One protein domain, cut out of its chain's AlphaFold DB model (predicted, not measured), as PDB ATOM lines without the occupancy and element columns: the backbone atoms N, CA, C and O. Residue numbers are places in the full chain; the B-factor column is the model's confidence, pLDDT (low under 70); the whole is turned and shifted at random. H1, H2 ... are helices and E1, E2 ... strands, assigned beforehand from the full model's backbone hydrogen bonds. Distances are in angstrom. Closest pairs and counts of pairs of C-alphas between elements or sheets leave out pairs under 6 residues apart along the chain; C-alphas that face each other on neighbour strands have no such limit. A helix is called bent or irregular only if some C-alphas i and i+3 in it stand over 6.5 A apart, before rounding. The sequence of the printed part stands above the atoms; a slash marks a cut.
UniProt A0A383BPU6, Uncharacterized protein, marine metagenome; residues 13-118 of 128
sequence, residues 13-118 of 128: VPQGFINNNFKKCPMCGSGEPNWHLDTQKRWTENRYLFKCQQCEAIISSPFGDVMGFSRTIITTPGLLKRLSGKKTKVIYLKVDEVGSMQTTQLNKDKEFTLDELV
ATOM      1  N   VAL A  13     148.747 142.621 207.804       85.19
ATOM      2  CA  VAL A  13     149.444 141.456 207.229       85.19
ATOM      3  C   VAL A  13     150.607 140.986 208.107       85.19
ATOM      4  O   VAL A  13     150.574 139.832 208.531       85.19
ATOM      5  N   PRO A  14     151.615 141.817 208.441       90.00
ATOM      6  CA  PRO A  14     152.705 141.359 209.295       90.00
ATOM      7  C   PRO A  14     152.233 141.066 210.729       90.00
ATOM      8  O   PRO A  14     152.696 140.096 211.326       90.00
ATOM      9  N   GLN A  15     151.273 141.832 211.268       91.44
ATOM     10  CA  GLN A  15     150.692 141.537 212.583       91.44
ATOM     11  C   GLN A  15     149.921 140.205 212.580       91.44
ATOM     12  O   GLN A  15     150.063 139.399 213.497       91.44
ATOM     13  N   GLY A  16     149.125 139.950 211.544       90.00
ATOM     14  CA  GLY A  16     148.382 138.707 211.363       90.00
ATOM     15  C   GLY A  16     149.313 137.522 211.146       90.00
ATOM     16  O   GLY A  16     149.117 136.475 211.753       90.00
ATOM     17  N   PHE A  17     150.379 137.696 210.360       92.00
ATOM     18  CA  PHE A  17     151.415 136.684 210.175       92.00
ATOM     19  C   PHE A  17     151.997 136.233 211.518       92.00
ATOM     20  O   PHE A  17     152.002 135.035 211.800       92.00
ATOM     21  N   ILE A  18     152.448 137.166 212.363       94.31
ATOM     22  CA  ILE A  18     153.074 136.782 213.631       94.31
ATOM     23  C   ILE A  18     152.060 136.187 214.615       94.31
ATOM     24  O   ILE A  18     152.334 135.143 215.198       94.31
ATOM     25  N   ASN A  19     150.866 136.773 214.741       92.00
ATOM     26  CA  ASN A  19     149.843 136.289 215.673       92.00
ATOM     27  C   ASN A  19     149.310 134.897 215.289       92.00
ATOM     28  O   ASN A  19     149.005 134.095 216.168       92.00
ATOM     29  N   ASN A  20     149.207 134.598 213.989       91.19
ATOM     30  CA  ASN A  20     148.694 133.311 213.518       91.19
ATOM     31  C   ASN A  20     149.710 132.179 213.679       91.19
ATOM     32  O   ASN A  20     149.314 131.060 214.000       91.19
ATOM     33  N   ASN A  21     150.997 132.457 213.453       92.88
ATOM     34  CA  ASN A  21     152.037 131.430 213.526       92.88
ATOM     35  C   ASN A  21     152.612 131.264 214.940       92.88
ATOM     36  O   ASN A  21     152.895 130.147 215.354       92.88
ATOM     37  N   PHE A  22     152.746 132.351 215.704       93.50
ATOM     38  CA  PHE A  22     153.369 132.348 217.029       93.50
ATOM     39  C   PHE A  22     152.377 132.740 218.117       93.50
ATOM     40  O   PHE A  22     152.454 133.823 218.702       93.50
ATOM     41  N   LYS A  23     151.452 131.822 218.417       92.06
ATOM     42  CA  LYS A  23     150.570 131.937 219.589       92.06
ATOM     43  C   LYS A  23     151.364 131.879 220.896       92.06
ATOM     44  O   LYS A  23     151.034 132.586 221.836       92.06
ATOM     45  N   LYS A  24     152.436 131.078 220.923       93.56
ATOM     46  CA  LYS A  24     153.420 131.037 222.009       93.56
ATOM     47  C   LYS A  24     154.723 131.711 221.583       93.56
ATOM     48  O   LYS A  24     155.125 131.630 220.421       93.56
ATOM     49  N   CYS A  25     155.408 132.365 222.518       94.69
ATOM     50  CA  CYS A  25     156.738 132.911 222.261       94.69
ATOM     51  C   CYS A  25     157.780 131.781 222.167       94.69
ATOM     52  O   CYS A  25     157.933 131.039 223.134       94.69
ATOM     53  N   PRO A  26     158.581 131.682 221.091       93.62
ATOM     54  CA  PRO A  26     159.615 130.650 220.978       93.62
ATOM     55  C   PRO A  26     160.795 130.846 221.946       93.62
ATOM     56  O   PRO A  26     161.580 129.923 222.151       93.62
ATOM     57  N   MET A  27     160.939 132.036 222.545       94.44
ATOM     58  CA  MET A  27     162.025 132.321 223.491       94.44
ATOM     59  C   MET A  27     161.625 132.110 224.952       94.44
ATOM     60  O   MET A  27     162.446 131.632 225.723       94.44
ATOM     61  N   CYS A  28     160.401 132.486 225.344       92.50
ATOM     62  CA  CYS A  28     159.953 132.408 226.741       92.50
ATOM     63  C   CYS A  28     158.769 131.470 226.994       92.50
ATOM     64  O   CYS A  28     158.358 131.336 228.141       92.50
ATOM     65  N   GLY A  29     158.169 130.884 225.957       91.12
ATOM     66  CA  GLY A  29     157.013 129.993 226.086       91.12
ATOM     67  C   GLY A  29     155.683 130.672 226.431       91.12
ATOM     68  O   GLY A  29     154.663 129.992 226.470       91.12
ATOM     69  N   SER A  30     155.647 131.994 226.649       89.88
ATOM     70  CA  SER A  30     154.401 132.698 226.993       89.88
ATOM     71  C   SER A  30     153.328 132.502 225.920       89.88
ATOM     72  O   SER A  30     153.603 132.743 224.744       89.88
ATOM     73  N   GLY A  31     152.116 132.115 226.335       89.56
ATOM     74  CA  GLY A  31     150.932 131.970 225.477       89.56
ATOM     75  C   GLY A  31     150.245 133.282 225.094       89.56
ATOM     76  O   GLY A  31     149.342 133.273 224.266       89.56
ATOM     77  N   GLU A  32     150.690 134.410 225.655       89.19
ATOM     78  CA  GLU A  32     150.211 135.747 225.296       89.19
ATOM     79  C   GLU A  32     151.394 136.695 225.035       89.19
ATOM     80  O   GLU A  32     151.622 137.668 225.762       89.19
ATOM     81  N   PRO A  33     152.185 136.439 223.977       90.06
ATOM     82  CA  PRO A  33     153.382 137.222 223.669       90.06
ATOM     83  C   PRO A  33     153.092 138.689 223.324       90.06
ATOM     84  O   PRO A  33     154.008 139.510 223.370       90.06
ATOM     85  N   ASN A  34     151.844 139.007 222.955       93.69
ATOM     86  CA  ASN A  34     151.386 140.330 222.535       93.69
ATOM     87  C   ASN A  34     152.370 141.016 221.562       93.69
ATOM     88  O   ASN A  34     152.957 142.045 221.868       93.69
ATOM     89  N   TRP A  35     152.601 140.416 220.393       94.44
ATOM     90  CA  TRP A  35     153.653 140.855 219.470       94.44
ATOM     91  C   TRP A  35     153.505 142.309 219.003       94.44
ATOM     92  O   TRP A  35     152.479 142.681 218.430       94.44
ATOM     93  N   HIS A  36     154.562 143.105 219.183       95.25
ATOM     94  CA  HIS A  36     154.686 144.462 218.643       95.25
ATOM     95  C   HIS A  36     155.660 144.493 217.468       95.25
ATOM     96  O   HIS A  36     156.656 143.773 217.454       95.25
ATOM     97  N   LEU A  37     155.400 145.366 216.501       93.38
ATOM     98  CA  LEU A  37     156.129 145.422 215.247       93.38
ATOM     99  C   LEU A  37     156.937 146.701 215.106       93.38
ATOM    100  O   LEU A  37     156.481 147.783 215.463       93.38
ATOM    101  N   ASP A  38     158.108 146.568 214.501       93.19
ATOM    102  CA  ASP A  38     158.850 147.673 213.900       93.19
ATOM    103  C   ASP A  38     159.380 147.222 212.527       93.19
ATOM    104  O   ASP A  38     159.343 146.040 212.172       93.19
ATOM    105  N   THR A  39     159.869 148.159 211.726       91.50
ATOM    106  CA  THR A  39     160.490 147.864 210.434       91.50
ATOM    107  C   THR A  39     161.946 148.279 210.451       91.50
ATOM    108  O   THR A  39     162.293 149.382 210.870       91.50
ATOM    109  N   GLN A  40     162.813 147.402 209.956       90.69
ATOM    110  CA  GLN A  40     164.224 147.703 209.793       90.69
ATOM    111  C   GLN A  40     164.558 147.794 208.312       90.69
ATOM    112  O   GLN A  40     164.515 146.798 207.585       90.69
ATOM    113  N   LYS A  41     164.933 148.996 207.873       88.12
ATOM    114  CA  LYS A  41     165.508 149.195 206.543       88.12
ATOM    115  C   LYS A  41     166.962 148.745 206.571       88.12
ATOM    116  O   LYS A  41     167.743 149.243 207.379       88.12
ATOM    117  N   ARG A  42     167.323 147.803 205.704       84.62
ATOM    118  CA  ARG A  42     168.717 147.406 205.471       84.62
ATOM    119  C   ARG A  42     169.032 147.579 203.994       84.62
ATOM    120  O   ARG A  42     168.130 147.585 203.165       84.62
ATOM    121  N   TRP A  43     170.316 147.709 203.683       76.19
ATOM    122  CA  TRP A  43     170.773 147.907 202.307       76.19
ATOM    123  C   TRP A  43     170.450 146.707 201.403       76.19
ATOM    124  O   TRP A  43     170.103 146.886 200.244       76.19
ATOM    125  N   THR A  44     170.521 145.490 201.949       75.62
ATOM    126  CA  THR A  44     170.250 144.249 201.212       75.62
ATOM    127  C   THR A  44     168.770 143.885 201.182       75.62
ATOM    128  O   THR A  44     168.231 143.586 200.122       75.62
ATOM    129  N   GLU A  45     168.103 143.889 202.337       82.62
ATOM    130  CA  GLU A  45     166.712 143.455 202.443       82.62
ATOM    131  C   GLU A  45     166.009 144.084 203.652       82.62
ATOM    132  O   GLU A  45     166.489 144.003 204.785       82.62
ATOM    133  N   ASN A  46     164.839 144.684 203.417       89.62
ATOM    134  CA  ASN A  46     163.986 145.207 204.482       89.62
ATOM    135  C   ASN A  46     163.375 144.062 205.297       89.62
ATOM    136  O   ASN A  46     162.915 143.059 204.741       89.62
ATOM    137  N   ARG A  47     163.335 144.231 206.621       92.75
ATOM    138  CA  ARG A  47     162.867 143.199 207.553       92.75
ATOM    139  C   ARG A  47     161.796 143.736 208.487       92.75
ATOM    140  O   ARG A  47     161.889 144.871 208.957       92.75
ATOM    141  N   TYR A  48     160.794 142.910 208.764       94.12
ATOM    142  CA  TYR A  48     159.872 143.133 209.870       94.12
ATOM    143  C   TYR A  48     160.531 142.631 211.151       94.12
ATOM    144  O   TYR A  48     161.103 141.542 211.151       94.12
ATOM    145  N   LEU A  49     160.466 143.429 212.212       95.88
ATOM    146  CA  LEU A  49     160.891 143.075 213.562       95.88
ATOM    147  C   LEU A  49     159.639 142.798 214.388       95.88
ATOM    148  O   LEU A  49     158.735 143.630 214.413       95.88
ATOM    149  N   PHE A  50     159.606 141.672 215.090       96.12
ATOM    150  CA  PHE A  50     158.514 141.276 215.968       96.12
ATOM    151  C   PHE A  50     159.058 141.118 217.385       96.12
ATOM    152  O   PHE A  50     159.851 140.217 217.656       96.12
ATOM    153  N   LYS A  51     158.642 142.011 218.282       97.19
ATOM    154  CA  LYS A  51     159.043 142.027 219.687       97.19
ATOM    155  C   LYS A  51     157.960 141.402 220.562       97.19
ATOM    156  O   LYS A  51     156.818 141.861 220.549       97.19
ATOM    157  N   CYS A  52     158.332 140.401 221.349       96.19
ATOM    158  CA  CYS A  52     157.502 139.856 222.418       96.19
ATOM    159  C   CYS A  52     157.425 140.875 223.562       96.19
ATOM    160  O   CYS A  52     158.462 141.355 224.013       96.19
ATOM    161  N   GLN A  53     156.234 141.209 224.055       95.56
ATOM    162  CA  GLN A  53     156.096 142.143 225.183       95.56
ATOM    163  C   GLN A  53     156.409 141.503 226.540       95.56
ATOM    164  O   GLN A  53     156.676 142.219 227.494       95.56
ATOM    165  N   GLN A  54     156.413 140.172 226.624       94.62
ATOM    166  CA  GLN A  54     156.604 139.456 227.889       94.62
ATOM    167  C   GLN A  54     158.081 139.330 228.268       94.62
ATOM    168  O   GLN A  54     158.463 139.582 229.403       94.62
ATOM    169  N   CYS A  55     158.924 138.933 227.313       94.50
ATOM    170  CA  CYS A  55     160.357 138.736 227.546       94.50
ATOM    171  C   CYS A  55     161.242 139.701 226.764       94.50
ATOM    172  O   CYS A  55     162.452 139.633 226.905       94.50
ATOM    173  N   GLU A  56     160.671 140.566 225.924       96.00
ATOM    174  CA  GLU A  56     161.402 141.497 225.057       96.00
ATOM    175  C   GLU A  56     162.242 140.864 223.937       96.00
ATOM    176  O   GLU A  56     162.973 141.578 223.252       96.00
ATOM    177  N   ALA A  57     162.098 139.559 223.688       96.44
ATOM    178  CA  ALA A  57     162.723 138.898 222.546       96.44
ATOM    179  C   ALA A  57     162.287 139.523 221.216       96.44
ATOM    180  O   ALA A  57     161.115 139.870 221.045       96.44
ATOM    181  N   ILE A  58     163.212 139.606 220.260       97.12
ATOM    182  CA  ILE A  58     162.981 140.143 218.919       97.12
ATOM    183  C   ILE A  58     163.336 139.071 217.897       97.12
ATOM    184  O   ILE A  58     164.490 138.656 217.782       97.12
ATOM    185  N   ILE A  59     162.345 138.675 217.109       96.56
ATOM    186  CA  ILE A  59     162.543 137.858 215.913       96.56
ATOM    187  C   ILE A  59     162.265 138.707 214.677       96.56
ATOM    188  O   ILE A  59     161.399 139.580 214.701       96.56
ATOM    189  N   SER A  60     162.989 138.479 213.587       95.81
ATOM    190  CA  SER A  60     162.794 139.227 212.348       95.81
ATOM    191  C   SER A  60     162.654 138.340 211.138       95.81
ATOM    192  O   SER A  60     163.274 137.283 211.049       95.81
ATOM    193  N   SER A  61     161.896 138.812 210.157       93.69
ATOM    194  CA  SER A  61     161.718 138.115 208.889       93.69
ATOM    195  C   SER A  61     161.813 139.090 207.716       93.69
ATOM    196  O   SER A  61     161.399 140.249 207.846       93.69
ATOM    197  N   PRO A  62     162.366 138.655 206.572       91.06
ATOM    198  CA  PRO A  62     162.295 139.401 205.324       91.06
ATOM    199  C   PRO A  62     160.883 139.864 204.970       91.06
ATOM    200  O   PRO A  62     159.919 139.108 205.098       91.06
ATOM    201  N   PHE A  63     160.757 141.070 204.413       89.12
ATOM    202  CA  PHE A  63     159.472 141.552 203.893       89.12
ATOM    203  C   PHE A  63     158.875 140.583 202.863       89.12
ATOM    204  O   PHE A  63     157.673 140.320 202.884       89.12
ATOM    205  N   GLY A  64     159.713 140.019 201.988       83.62
ATOM    206  CA  GLY A  64     159.272 139.075 200.961       83.62
ATOM    207  C   GLY A  64     158.687 137.779 201.527       83.62
ATOM    208  O   GLY A  64     157.778 137.220 200.917       83.62
ATOM    209  N   ASP A  65     159.159 137.329 202.690       85.62
ATOM    210  CA  ASP A  65     158.678 136.110 203.349       85.62
ATOM    211  C   ASP A  65     157.320 136.323 204.016       85.62
ATOM    212  O   ASP A  65     156.407 135.520 203.823       85.62
ATOM    213  N   VAL A  66     157.165 137.440 204.728       85.44
ATOM    214  CA  VAL A  66     155.921 137.787 205.432       85.44
ATOM    215  C   VAL A  66     154.796 138.124 204.454       85.44
ATOM    216  O   VAL A  66     153.661 137.693 204.636       85.44
ATOM    217  N   MET A  67     155.111 138.852 203.380       82.06
ATOM    218  CA  MET A  67     154.134 139.243 202.355       82.06
ATOM    219  C   MET A  67     153.870 138.137 201.317       82.06
ATOM    220  O   MET A  67     153.012 138.294 200.454       82.06
ATOM    221  N   GLY A  68     154.614 137.025 201.361       71.25
ATOM    222  CA  GLY A  68     154.460 135.895 200.438       71.25
ATOM    223  C   GLY A  68     155.095 136.085 199.054       71.25
ATOM    224  O   GLY A  68     154.991 135.193 198.211       71.25
ATOM    225  N   PHE A  69     155.797 137.194 198.811       69.25
ATOM    226  CA  PHE A  69     156.462 137.474 197.536       69.25
ATOM    227  C   PHE A  69     157.683 136.589 197.268       69.25
ATOM    228  O   PHE A  69     158.038 136.399 196.110       69.25
ATOM    229  N   SER A  70     158.312 136.011 198.293       62.72
ATOM    230  CA  SER A  70     159.487 135.140 198.142       62.72
ATOM    231  C   SER A  70     159.162 133.698 197.725       62.72
ATOM    232  O   SER A  70     160.072 132.909 197.464       62.72
ATOM    233  N   ARG A  71     157.870 133.346 197.626       60.00
ATOM    234  CA  ARG A  71     157.398 131.990 197.290       60.00
ATOM    235  C   ARG A  71     157.597 131.608 195.820       60.00
ATOM    236  O   ARG A  71     157.507 130.426 195.486       60.00
ATOM    237  N   THR A  72     157.916 132.576 194.961       57.19
ATOM    238  CA  THR A  72     158.041 132.394 193.509       57.19
ATOM    239  C   THR A  72     159.354 132.986 193.002       57.19
ATOM    240  O   THR A  72     159.726 134.084 193.393       57.19
ATOM    241  N   ILE A  73     160.041 132.297 192.084       56.53
ATOM    242  CA  ILE A  73     161.329 132.741 191.497       56.53
ATOM    243  C   ILE A  73     161.211 133.944 190.546       56.53
ATOM    244  O   ILE A  73     162.219 134.481 190.105       56.53
ATOM    245  N   ILE A  74     159.982 134.328 190.201       61.44
ATOM    246  CA  ILE A  74     159.672 135.413 189.261       61.44
ATOM    247  C   ILE A  74     159.893 136.782 189.926       61.44
ATOM    248  O   ILE A  74     160.108 137.778 189.244       61.44
ATOM    249  N   THR A  75     159.865 136.846 191.260       62.81
ATOM    250  CA  THR A  75     160.077 138.087 192.009       62.81
ATOM    251  C   THR A  75     161.549 138.234 192.409       62.81
ATOM    252  O   THR A  75     162.225 137.251 192.726       62.81
ATOM    253  N   THR A  76     162.056 139.470 192.462       69.75
ATOM    254  CA  THR A  76     163.428 139.765 192.920       69.75
ATOM    255  C   THR A  76     163.740 139.169 194.305       69.75
ATOM    256  O   THR A  76     164.800 138.558 194.445       69.75
ATOM    257  N   PRO A  77     162.836 139.227 195.311       69.12
ATOM    258  CA  PRO A  77     163.057 138.565 196.599       69.12
ATOM    259  C   PRO A  77     163.153 137.035 196.497       69.12
ATOM    260  O   PRO A  77     163.984 136.424 197.165       69.12
ATOM    261  N   GLY A  78     162.338 136.396 195.650       62.38
ATOM    262  CA  GLY A  78     162.390 134.946 195.451       62.38
ATOM    263  C   GLY A  78     163.677 134.479 194.765       62.38
ATOM    264  O   GLY A  78     164.233 133.444 195.137       62.38
ATOM    265  N   LEU A  79     164.192 135.261 193.809       70.12
ATOM    266  CA  LEU A  79     165.480 134.995 193.166       70.12
ATOM    267  C   LEU A  79     166.650 135.149 194.152       70.12
ATOM    268  O   LEU A  79     167.472 134.239 194.255       70.12
ATOM    269  N   LEU A  80     166.696 136.243 194.923       71.19
ATOM    270  CA  LEU A  80     167.736 136.481 195.936       71.19
ATOM    271  C   LEU A  80     167.774 135.379 197.000       71.19
ATOM    272  O   LEU A  80     168.844 134.879 197.344       71.19
ATOM    273  N   LYS A  81     166.605 134.936 197.464       74.06
ATOM    274  CA  LYS A  81     166.477 133.837 198.426       74.06
ATOM    275  C   LYS A  81     167.028 132.516 197.891       74.06
ATOM    276  O   LYS A  81     167.712 131.787 198.608       74.06
ATOM    277  N   ARG A  82     166.777 132.208 196.617       75.50
ATOM    278  CA  ARG A  82     167.371 131.029 195.976       75.50
ATOM    279  C   ARG A  82     168.890 131.163 195.862       75.50
ATOM    280  O   ARG A  82     169.594 130.193 196.129       75.50
ATOM    281  N   LEU A  83     169.391 132.341 195.483       75.50
ATOM    282  CA  LEU A  83     170.831 132.605 195.383       75.50
ATOM    283  C   LEU A  83     171.539 132.478 196.740       75.50
ATOM    284  O   LEU A  83     172.678 132.031 196.784       75.50
ATOM    285  N   SER A  84     170.853 132.771 197.849       75.81
ATOM    286  CA  SER A  84     171.371 132.541 199.203       75.81
ATOM    287  C   SER A  84     171.259 131.081 199.677       75.81
ATOM    288  O   SER A  84     171.382 130.826 200.872       75.81
ATOM    289  N   GLY A  85     170.939 130.129 198.791       78.94
ATOM    290  CA  GLY A  85     170.797 128.704 199.118       78.94
ATOM    291  C   GLY A  85     169.511 128.327 199.865       78.94
ATOM    292  O   GLY A  85     169.358 127.179 200.281       78.94
ATOM    293  N   LYS A  86     168.566 129.261 200.037       81.75
ATOM    294  CA  LYS A  86     167.329 129.034 200.797       81.75
ATOM    295  C   LYS A  86     166.203 128.524 199.904       81.75
ATOM    296  O   LYS A  86     166.087 128.876 198.727       81.75
ATOM    297  N   LYS A  87     165.309 127.718 200.483       80.38
ATOM    298  CA  LYS A  87     164.135 127.187 199.777       80.38
ATOM    299  C   LYS A  87     163.067 128.277 199.660       80.38
ATOM    300  O   LYS A  87     162.597 128.791 200.669       80.38
ATOM    301  N   THR A  88     162.624 128.602 198.447       74.94
ATOM    302  CA  THR A  88     161.646 129.682 198.185       74.94
ATOM    303  C   THR A  88     160.322 129.521 198.940       74.94
ATOM    304  O   THR A  88     159.773 130.508 199.423       74.94
ATOM    305  N   LYS A  89     159.836 128.285 199.122       79.50
ATOM    306  CA  LYS A  89     158.584 127.989 199.850       79.50
ATOM    307  C   LYS A  89     158.704 127.992 201.382       79.50
ATOM    308  O   LYS A  89     157.681 127.899 202.045       79.50
ATOM    309  N   VAL A  90     159.913 128.085 201.936       86.19
ATOM    310  CA  VAL A  90     160.161 128.010 203.386       86.19
ATOM    311  C   VAL A  90     160.369 129.408 203.928       86.19
ATOM    312  O   VAL A  90     161.188 130.134 203.382       86.19
ATOM    313  N   ILE A  91     159.653 129.809 204.972       89.88
ATOM    314  CA  ILE A  91     159.838 131.125 205.593       89.88
ATOM    315  C   ILE A  91     160.975 131.045 206.608       89.88
ATOM    316  O   ILE A  91     161.005 130.118 207.412       89.88
ATOM    317  N   TYR A  92     161.888 132.014 206.562       90.88
ATOM    318  CA  TYR A  92     163.018 132.094 207.480       90.88
ATOM    319  C   TYR A  92     162.870 133.296 208.413       90.88
ATOM    320  O   TYR A  92     162.504 134.404 207.999       90.88
ATOM    321  N   LEU A  93     163.179 133.071 209.686       95.12
ATOM    322  CA  LEU A  93     163.205 134.088 210.722       95.12
ATOM    323  C   LEU A  93     164.538 134.037 211.459       95.12
ATOM    324  O   LEU A  93     165.090 132.973 211.722       95.12
ATOM    325  N   LYS A  94     165.044 135.210 211.815       95.94
ATOM    326  CA  LYS A  94     166.248 135.364 212.624       95.94
ATOM    327  C   LYS A  94     165.850 135.744 214.043       95.94
ATOM    328  O   LYS A  94     164.982 136.596 214.212       95.94
ATOM    329  N   VAL A  95     166.503 135.166 215.043       96.50
ATOM    330  CA  VAL A  95     166.413 135.630 216.432       96.50
ATOM    331  C   VAL A  95     167.431 136.754 216.610       96.50
ATOM    332  O   VAL A  95     168.623 136.497 216.752       96.50
ATOM    333  N   ASP A  96     166.993 138.008 216.530       94.94
ATOM    334  CA  ASP A  96     167.891 139.156 216.715       94.94
ATOM    335  C   ASP A  96     168.178 139.399 218.201       94.94
ATOM    336  O   ASP A  96     169.310 139.697 218.568       94.94
ATOM    337  N   GLU A  97     167.177 139.214 219.064       95.50
ATOM    338  CA  GLU A  97     167.333 139.292 220.517       95.50
ATOM    339  C   GLU A  97     166.526 138.197 221.213       95.50
ATOM    340  O   GLU A  97     165.394 137.900 220.830       95.50
ATOM    341  N   VAL A  98     167.091 137.622 222.272       93.50
ATOM    342  CA  VAL A  98     166.442 136.560 223.068       93.50
ATOM    343  C   VAL A  98     165.661 137.114 224.262       93.50
ATOM    344  O   VAL A  98     164.920 136.384 224.920       93.50
ATOM    345  N   GLY A  99     165.787 138.421 224.513       92.88
ATOM    346  CA  GLY A  99     165.111 139.087 225.615       92.88
ATOM    347  C   GLY A  99     165.724 138.740 226.973       92.88
ATOM    348  O   GLY A  99     166.936 138.581 227.094       92.88
ATOM    349  N   SER A 100     164.887 138.598 227.999       91.69
ATOM    350  CA  SER A 100     165.300 138.261 229.369       91.69
ATOM    351  C   SER A 100     165.705 136.792 229.583       91.69
ATOM    352  O   SER A 100     166.126 136.425 230.681       91.69
ATOM    353  N   MET A 101     165.601 135.937 228.559       85.56
ATOM    354  CA  MET A 101     165.828 134.495 228.681       85.56
ATOM    355  C   MET A 101     167.290 134.111 228.413       85.56
ATOM    356  O   MET A 101     167.723 133.996 227.270       85.56
ATOM    357  N   GLN A 102     168.051 133.840 229.480       78.94
ATOM    358  CA  GLN A 102     169.462 133.427 229.374       78.94
ATOM    359  C   GLN A 102     169.639 132.040 228.735       78.94
ATOM    360  O   GLN A 102     170.615 131.798 228.027       78.94
ATOM    361  N   THR A 103     168.689 131.127 228.948       80.62
ATOM    362  CA  THR A 103     168.736 129.753 228.420       80.62
ATOM    363  C   THR A 103     168.667 129.701 226.896       80.62
ATOM    364  O   THR A 103     169.213 128.786 226.283       80.62
ATOM    365  N   THR A 104     168.048 130.701 226.265       85.12
ATOM    366  CA  THR A 104     167.918 130.792 224.807       85.12
ATOM    367  C   THR A 104     168.979 131.678 224.165       85.12
ATOM    368  O   THR A 104     168.974 131.817 222.945       85.12
ATOM    369  N   GLN A 105     169.958 132.192 224.924       89.75
ATOM    370  CA  GLN A 105     171.059 133.022 224.412       89.75
ATOM    371  C   GLN A 105     171.819 132.366 223.249       89.75
ATOM    372  O   GLN A 105     172.251 133.044 222.320       89.75
ATOM    373  N   LEU A 106     171.918 131.035 223.263       90.88
ATOM    374  CA  LEU A 106     172.515 130.212 222.208       90.88
ATOM    375  C   LEU A 106     171.832 130.393 220.842       90.88
ATOM    376  O   LEU A 106     172.417 130.041 219.819       90.88
ATOM    377  N   ASN A 107     170.588 130.876 220.825       91.81
ATOM    378  CA  ASN A 107     169.785 131.097 219.628       91.81
ATOM    379  C   ASN A 107     169.942 132.514 219.075       91.81
ATOM    380  O   ASN A 107     169.518 132.756 217.949       91.81
ATOM    381  N   LYS A 108     170.565 133.433 219.826       94.81
ATOM    382  CA  LYS A 108     170.817 134.794 219.358       94.81
ATOM    383  C   LYS A 108     171.632 134.769 218.067       94.81
ATOM    384  O   LYS A 108     172.556 133.977 217.900       94.81
ATOM    385  N   ASP A 109     171.238 135.634 217.147       94.69
ATOM    386  CA  ASP A 109     171.785 135.799 215.809       94.69
ATOM    387  C   ASP A 109     171.632 134.604 214.855       94.69
ATOM    388  O   ASP A 109     171.995 134.716 213.680       94.69
ATOM    389  N   LYS A 110     171.022 133.500 215.304       94.56
ATOM    390  CA  LYS A 110     170.737 132.344 214.456       94.56
ATOM    391  C   LYS A 110     169.468 132.548 213.643       94.56
ATOM    392  O   LYS A 110     168.533 133.251 214.036       94.56
ATOM    393  N   GLU A 111     169.460 131.901 212.487       94.62
ATOM    394  CA  GLU A 111     168.303 131.821 211.617       94.62
ATOM    395  C   GLU A 111     167.679 130.434 211.713       94.62
ATOM    396  O   GLU A 111     168.383 129.427 211.744       94.62
ATOM    397  N   PHE A 112     166.356 130.418 211.739       94.50
ATOM    398  CA  PHE A 112     165.526 129.234 211.810       94.50
ATOM    399  C   PHE A 112     164.430 129.346 210.757       94.50
ATOM    400  O   PHE A 112     164.037 130.438 210.328       94.50
ATOM    401  N   THR A 113     163.905 128.210 210.343       94.38
ATOM    402  CA  THR A 113     162.653 128.157 209.601       94.38
ATOM    403  C   THR A 113     161.477 128.494 210.520       94.38
ATOM    404  O   THR A 113     161.560 128.404 211.748       94.38
ATOM    405  N   LEU A 114     160.365 128.907 209.916       93.75
ATOM    406  CA  LEU A 114     159.109 129.124 210.628       93.75
ATOM    407  C   LEU A 114     158.707 127.887 211.436       93.75
ATOM    408  O   LEU A 114     158.407 128.021 212.618       93.75
ATOM    409  N   ASP A 115     158.762 126.711 210.813       92.69
ATOM    410  CA  ASP A 115     158.343 125.451 211.425       92.69
ATOM    411  C   ASP A 115     159.229 125.099 212.631       92.69
ATOM    412  O   ASP A 115     158.699 124.815 213.701       92.69
ATOM    413  N   GLU A 116     160.556 125.248 212.523       93.62
ATOM    414  CA  GLU A 116     161.482 125.024 213.648       93.62
ATOM    415  C   GLU A 116     161.173 125.936 214.846       93.62
ATOM    416  O   GLU A 116     161.134 125.476 215.986       93.62
ATOM    417  N   LEU A 117     160.914 127.232 214.624       93.12
ATOM    418  CA  LEU A 117     160.566 128.137 215.730       93.12
ATOM    419  C   LEU A 117     159.181 127.844 216.313       93.12
ATOM    420  O   LEU A 117     158.972 128.040 217.511       93.12
ATOM    421  N   VAL A 118     158.226 127.407 215.490       92.44
ATOM    422  CA  VAL A 118     156.901 126.991 215.967       92.44
ATOM    423  C   VAL A 118     157.030 125.743 216.837       92.44
ATOM    424  O   VAL A 118     156.488 125.729 217.943       92.44
TER     425      VAL A 118
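AT A GLANCE: This is residues 13 to 118 of the 128 residues of an uncharacterized protein of marine metagenome (UniProt A0A383BPU6). What is the main picture? A strongly twisted sheet of five antiparallel strands has the short helices H1, H2 and H5 on one face. H3 lies off one end of the sheet and H4 toward the opposite end, and between them they mark the longest axis. What is it built of? The printed part has 106 residues, with five named helices and five named strands in the order H1 E1 E2 E3 H2 H3 E4 H4 E5 H5, a mixed class. The sheet's order is E1 E2 E3 E4 E5. How large is it? It is compact, with a radius of gyration of the C-alphas of 13.4 A and spans of 39 by 27 by 25 A.

IN THESE COORDINATES: Where do the first elements run? H1, residues 13 to 21, begins with C-alpha 13 at (149.444, 141.456, 207.229) and is 12.1 A long. E1 is residues 36 to 40, 13.4 A; E2 is 47 to 51, 12.8 A; E3 is 58 to 62, 13.6 A. What follows? H2 is residues 63 to 66, H3 is 76 to 83, 10.6 A, and E4 is 92 to 97, 15.5 A, with C-alpha 97 at (167.333, 139.292, 220.517). H4 is residues 102 to 107, 10.0 A, and is irregular, with C-alphas 103 and 106 7.3 A apart. E5 is residues 111 to 113, and H5, residues 114 to 118, ends with C-alpha 118 at (156.901, 126.991, 215.967).

HOW THE PARTS SIT: How is the sheet joined? E1, E2 and E3 form a meander, each strand the antiparallel neighbour of the one before, with N 38 to O 49 at 3.0 A and N 50 to O 59 at 2.8 A within hydrogen-bond range. E4 has staggered pairing: its residues 94 to 97 pair with E3, N 60 to O 94 at 2.8 A, and 92 to 94 with E5, N 93 to O 112 at 2.8 A. Which helices are on it? H1, at a height of 10.2 A over the sheet, H2 at 6.0 A and H5 at 8.3 A are on the same face, while H4 only grazes the sheet with residues 104 to 107. H1 and H2 only just touch, with 3 pairs of C-alphas within 8 A, the closest being those of Pro 14 and Val 66, 6.2 A. H3 is not on the sheet; it is close to H2 but not clearly touching, the closest C-alphas, of Gly 64 and Pro 77, being 5.8 A apart. How do the helix backbones look? In H1, H3 and H5 every O i to N i+4 pair is within hydrogen-bond range. H4 has 0 of 2, with 2 of 3 O i to N i+3 pairs within range, and H2 is too short for an O i to N i+4 pair.

THE WHOLE: How far does it reach? The two C-alphas farthest apart are those of Ile 74 and Gln 102, 41.3 A. Is there a cut or a long link? The printed part has no cut, and the link from H1 to E1, 14 residues, is long. Where is confidence low? Residues 69 to 78, of which 76 to 78 belong to H3, are under 70, while the mean pLDDT of the printed part is 87.0.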